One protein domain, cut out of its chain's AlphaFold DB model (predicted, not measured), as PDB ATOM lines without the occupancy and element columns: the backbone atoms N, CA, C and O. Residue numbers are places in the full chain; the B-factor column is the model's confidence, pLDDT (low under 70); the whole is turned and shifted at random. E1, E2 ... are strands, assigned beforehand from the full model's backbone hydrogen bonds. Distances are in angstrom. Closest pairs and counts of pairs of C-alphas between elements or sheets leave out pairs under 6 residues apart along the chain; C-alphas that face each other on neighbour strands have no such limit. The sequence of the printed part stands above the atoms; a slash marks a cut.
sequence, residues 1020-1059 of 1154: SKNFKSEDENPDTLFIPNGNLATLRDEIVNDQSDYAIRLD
ATOM      1  N   SER A1020     -18.911   9.681  64.072       73.94
ATOM      2  CA  SER A1020     -18.288   8.460  63.519       73.94
ATOM      3  C   SER A1020     -18.992   7.929  62.259       73.94
ATOM      4  O   SER A1020     -18.555   6.946  61.664       73.94
ATOM      5  N   LYS A1021     -20.098   8.574  61.879       71.44
ATOM      6  CA  LYS A1021     -20.935   8.365  60.689       71.44
ATOM      7  C   LYS A1021     -21.436   9.744  60.230       71.44
ATOM      8  O   LYS A1021     -21.106  10.743  60.863       71.44
ATOM      9  N   ASN A1022     -22.229   9.820  59.164       65.94
ATOM     10  CA  ASN A1022     -22.809  11.095  58.732       65.94
ATOM     11  C   ASN A1022     -23.920  11.588  59.686       65.94
ATOM     12  O   ASN A1022     -24.584  10.780  60.340       65.94
ATOM     13  N   PHE A1023     -24.168  12.900  59.701       72.69
ATOM     14  CA  PHE A1023     -25.466  13.435  60.119       72.69
ATOM     15  C   PHE A1023     -26.494  13.057  59.050       72.69
ATOM     16  O   PHE A1023     -26.240  13.245  57.862       72.69
ATOM     17  N   LYS A1024     -27.642  12.505  59.449       66.88
ATOM     18  CA  LYS A1024     -28.712  12.157  58.509       66.88
ATOM     19  C   LYS A1024     -29.775  13.249  58.452       66.88
ATOM     20  O   LYS A1024     -30.139  13.823  59.476       66.88
ATOM     21  N   SER A1025     -30.275  13.484  57.248       68.00
ATOM     22  CA  SER A1025     -31.573  14.097  56.982       68.00
ATOM     23  C   SER A1025     -32.716  13.132  57.327       68.00
ATOM     24  O   SER A1025     -32.492  11.927  57.429       68.00
ATOM     25  N   GLU A1026     -33.939  13.647  57.483       67.12
ATOM     26  CA  GLU A1026     -35.139  12.825  57.732       67.12
ATOM     27  C   GLU A1026     -35.408  11.836  56.580       67.12
ATOM     28  O   GLU A1026     -35.718  10.674  56.825       67.12
ATOM     29  N   ASP A1027     -35.157  12.256  55.334       69.38
ATOM     30  CA  ASP A1027     -35.229  11.415  54.126       69.38
ATOM     31  C   ASP A1027     -34.015  10.471  53.933       69.38
ATOM     32  O   ASP A1027     -33.936   9.762  52.930       69.38
ATOM     33  N   GLU A1028     -33.017  10.522  54.823       69.88
ATOM     34  CA  GLU A1028     -31.717   9.820  54.768       69.88
ATOM     35  C   GLU A1028     -30.910   9.921  53.445       69.88
ATOM     36  O   GLU A1028     -29.944   9.180  53.247       69.88
ATOM     37  N   ASN A1029     -31.268  10.831  52.535       69.50
ATOM     38  CA  ASN A1029     -30.753  10.874  51.163       69.50
ATOM     39  C   ASN A1029     -29.219  11.118  51.100       69.50
ATOM     40  O   ASN A1029     -28.770  12.199  51.498       69.50
ATOM     41  N   PRO A1030     -28.408  10.179  50.557       66.50
ATOM     42  CA  PRO A1030     -26.943  10.286  50.527       66.50
ATOM     43  C   PRO A1030     -26.417  11.399  49.610       66.50
ATOM     44  O   PRO A1030     -25.269  11.816  49.756       66.50
ATOM     45  N   ASP A1031     -27.250  11.914  48.705       71.81
ATOM     46  CA  ASP A1031     -26.899  12.998  47.787       71.81
ATOM     47  C   ASP A1031     -27.255  14.368  48.388       71.81
ATOM     48  O   ASP A1031     -27.725  15.250  47.670       71.81
ATOM     49  N   THR A1032     -27.122  14.554  49.709       72.81
ATOM     50  CA  THR A1032     -27.482  15.818  50.378       72.81
ATOM     51  C   THR A1032     -26.381  16.389  51.266       72.81
ATOM     52  O   THR A1032     -25.716  15.679  52.019       72.81
ATOM     53  N   LEU A1033     -26.218  17.712  51.191       74.25
ATOM     54  CA  LEU A1033     -25.322  18.504  52.029       74.25
ATOM     55  C   LEU A1033     -26.130  19.521  52.844       74.25
ATOM     56  O   LEU A1033     -26.945  20.260  52.288       74.25
ATOM     57  N   PHE A1034     -25.879  19.598  54.152       74.00
ATOM     58  CA  PHE A1034     -26.436  20.647  55.009       74.00
ATOM     59  C   PHE A1034     -25.878  22.016  54.605       74.00
ATOM     60  O   PHE A1034     -24.660  22.209  54.570       74.00
ATOM     61  N   ILE A1035     -26.761  22.979  54.335       75.62
ATOM     62  CA  ILE A1035     -26.390  24.374  54.062       75.62
ATOM     63  C   ILE A1035     -26.815  25.299  55.220       75.62
ATOM     64  O   ILE A1035     -27.731  24.956  55.969       75.62
ATOM     65  N   PRO A1036     -26.179  26.479  55.414       62.78
ATOM     66  CA  PRO A1036     -26.291  27.259  56.661       62.78
ATOM     67  C   PRO A1036     -27.667  27.856  57.010       62.78
ATOM     68  O   PRO A1036     -27.771  28.591  57.985       62.78
ATOM     69  N   ASN A1037     -28.710  27.587  56.222       66.94
ATOM     70  CA  ASN A1037     -30.097  27.968  56.503       66.94
ATOM     71  C   ASN A1037     -30.962  26.786  56.987       66.94
ATOM     72  O   ASN A1037     -32.184  26.900  56.982       66.94
ATOM     73  N   GLY A1038     -30.350  25.651  57.347       59.31
ATOM     74  CA  GLY A1038     -31.038  24.451  57.839       59.31
ATOM     75  C   GLY A1038     -31.608  23.539  56.746       59.31
ATOM     76  O   GLY A1038     -31.957  22.398  57.034       59.31
ATOM     77  N   ASN A1039     -31.658  23.998  55.493       69.19
ATOM     78  CA  ASN A1039     -32.105  23.181  54.369       69.19
ATOM     79  C   ASN A1039     -30.997  22.232  53.877       69.19
ATOM     80  O   ASN A1039     -29.809  22.382  54.177       69.19
ATOM     81  N   LEU A1040     -31.406  21.274  53.048       74.00
ATOM     82  CA  LEU A1040     -30.534  20.331  52.359       74.00
ATOM     83  C   LEU A1040     -30.322  20.785  50.910       74.00
ATOM     84  O   LEU A1040     -31.282  21.112  50.212       74.00
ATOM     85  N   ALA A1041     -29.074  20.784  50.446       71.75
ATOM     86  CA  ALA A1041     -28.728  20.967  49.040       71.75
ATOM     87  C   ALA A1041     -28.477  19.601  48.382       71.75
ATOM     88  O   ALA A1041     -27.674  18.820  48.889       71.75
ATOM     89  N   THR A1042     -29.149  19.318  47.264       73.81
ATOM     90  CA  THR A1042     -29.025  18.050  46.524       73.81
ATOM     91  C   THR A1042     -27.838  18.050  45.558       73.81
ATOM     92  O   THR A1042     -27.688  18.976  44.762       73.81
ATOM     93  N   LEU A1043     -27.044  16.981  45.588       73.19
ATOM     94  CA  LEU A1043     -25.798  16.780  44.839       73.19
ATOM     95  C   LEU A1043     -26.025  15.894  43.594       73.19
ATOM     96  O   LEU A1043     -25.474  14.798  43.505       73.19
ATOM     97  N   ARG A1044     -26.922  16.311  42.686       61.53
ATOM     98  CA  ARG A1044     -27.424  15.462  41.577       61.53
ATOM     99  C   ARG A1044     -27.207  15.987  40.152       61.53
ATOM    100  O   ARG A1044     -27.611  15.308  39.217       61.53
ATOM    101  N   ASP A1045     -26.567  17.146  39.996       66.88
ATOM    102  CA  ASP A1045     -26.256  17.752  38.690       66.88
ATOM    103  C   ASP A1045     -24.769  18.182  38.649       66.88
ATOM    104  O   ASP A1045     -23.879  17.346  38.681       66.88
ATOM    105  N   GLU A1046     -24.472  19.490  38.646       70.88
ATOM    106  CA  GLU A1046     -23.112  20.068  38.565       70.88
ATOM    107  C   GLU A1046     -22.144  19.610  39.672       70.88
ATOM    108  O   GLU A1046     -20.932  19.616  39.467       70.88
ATOM    109  N   ILE A1047     -22.658  19.281  40.860       76.06
ATOM    110  CA  ILE A1047     -21.868  18.827  42.011       76.06
ATOM    111  C   ILE A1047     -22.378  17.442  42.389       76.06
ATOM    112  O   ILE A1047     -23.541  17.324  42.775       76.06
ATOM    113  N   VAL A1048     -21.508  16.437  42.330       74.00
ATOM    114  CA  VAL A1048     -21.834  15.035  42.624       74.00
ATOM    115  C   VAL A1048     -21.082  14.528  43.851       74.00
ATOM    116  O   VAL A1048     -19.996  15.008  44.193       74.00
ATOM    117  N   ASN A1049     -21.670  13.535  44.514       72.81
ATOM    118  CA  ASN A1049     -20.990  12.709  45.507       72.81
ATOM    119  C   ASN A1049     -20.308  11.542  44.778       72.81
ATOM    120  O   ASN A1049     -20.969  10.563  44.433       72.81
ATOM    121  N   ASP A1050     -19.006  11.657  44.508       70.62
ATOM    122  CA  ASP A1050     -18.248  10.583  43.875       70.62
ATOM    123  C   ASP A1050     -18.037   9.438  44.875       70.62
ATOM    124  O   ASP A1050     -17.186   9.507  45.768       70.62
ATOM    125  N   GLN A1051     -18.835   8.382  44.718       67.25
ATOM    126  CA  GLN A1051     -18.871   7.234  45.620       67.25
ATOM    127  C   GLN A1051     -17.617   6.343  45.542       67.25
ATOM    128  O   GLN A1051     -17.479   5.463  46.392       67.25
ATOM    129  N   SER A1052     -16.702   6.539  44.577       68.88
ATOM    130  CA  SER A1052     -15.446   5.774  44.542       68.88
ATOM    131  C   SER A1052     -14.423   6.310  45.546       68.88
ATOM    132  O   SER A1052     -13.799   5.528  46.260       68.88
ATOM    133  N   ASP A1053     -14.293   7.637  45.634       64.50
ATOM    134  CA  ASP A1053     -13.335   8.336  46.506       64.50
ATOM    135  C   ASP A1053     -13.998   9.027  47.720       64.50
ATOM    136  O   ASP A1053     -13.308   9.638  48.537       64.50
ATOM    137  N   TYR A1054     -15.332   8.968  47.835       65.31
ATOM    138  CA  TYR A1054     -16.155   9.769  48.762       65.31
ATOM    139  C   TYR A1054     -15.872  11.279  48.658       65.31
ATOM    140  O   TYR A1054     -15.867  12.016  49.649       65.31
ATOM    141  N   ALA A1055     -15.615  11.743  47.433       69.31
ATOM    142  CA  ALA A1055     -15.215  13.110  47.137       69.31
ATOM    143  C   ALA A1055     -16.383  13.918  46.559       69.31
ATOM    144  O   ALA A1055     -17.035  13.502  45.604       69.31
ATOM    145  N   ILE A1056     -16.602  15.129  47.076       77.94
ATOM    146  CA  ILE A1056     -17.482  16.100  46.416       77.94
ATOM    147  C   ILE A1056     -16.736  16.638  45.190       77.94
ATOM    148  O   ILE A1056     -15.740  17.353  45.336       77.94
ATOM    149  N   ARG A1057     -17.199  16.283  43.988       76.19
ATOM    150  CA  ARG A1057     -16.588  16.673  42.706       76.19
ATOM    151  C   ARG A1057     -17.544  17.534  41.882       76.19
ATOM    152  O   ARG A1057     -18.757  17.494  42.077       76.19
ATOM    153  N   LEU A1058     -16.976  18.343  40.988       80.69
ATOM    154  CA  LEU A1058     -17.732  18.996  39.919       80.69
ATOM    155  C   LEU A1058     -17.778  18.042  38.729       80.69
ATOM    156  O   LEU A1058     -16.713  17.615  38.283       80.69
ATOM    157  N   ASP A1059     -18.972  17.750  38.223       79.94
ATOM    158  CA  ASP A1059     -19.170  16.838  37.095       79.94
ATOM    159  C   ASP A1059     -19.570  17.630  35.832       79.94
ATOM    160  O   ASP A1059     -20.588  18.338  35.843       79.94
TER     161      ASP A1059
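This is residues 1020 to 1059 of the 1154 residues of an uncharacterized protein of Chryseobacterium indoltheticum (UniProt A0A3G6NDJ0). With little regular structure, the domain is two small strand hairpins, E1 with E2 and E3 with E4, set apart, and a long unnamed stretch, residues 1020 to 1031, before the first. Its 40 printed residues have no named helix and four strands, E1 to E4 in chain order, in two antiparallel sheets; the class is all strand, with 14 residues in named elements. It is only just compact, close to loose, with a radius of gyration of the C-alphas of 10.5 A, and spans 25 by 23 by 16 A.

E3, residues 1047 to 1050, and E4, residues 1055 to 1058, form an antiparallel hairpin at 144 degrees, with N 1050 and O 1055 within hydrogen-bond range at 2.9 A. E1, residues 1032 to 1034, and E2, residues 1040 to 1042, form another at 147 degrees, with N 1033 and O 1041 at 2.9 A. E2 and E3 are apart, with no C-alphas within 8 A.

E3 measures 9.2 A, E4 9.6 A, E1 6.8 A and E2 6.4 A from first to last C-alpha. E1 begins at C-alpha 1032 (-27.482, 15.818, 50.378); E4 ends at C-alpha 1058 (-17.732, 18.996, 39.919).

The C-alphas farthest apart, Asn 1037 and Ser 1052, are 29.2 A apart. The printed part has no cut, and its three links between strands are tight. Mean pLDDT of the printed part is 70.6; 19 residues are under 70, among them 1024 to 1030.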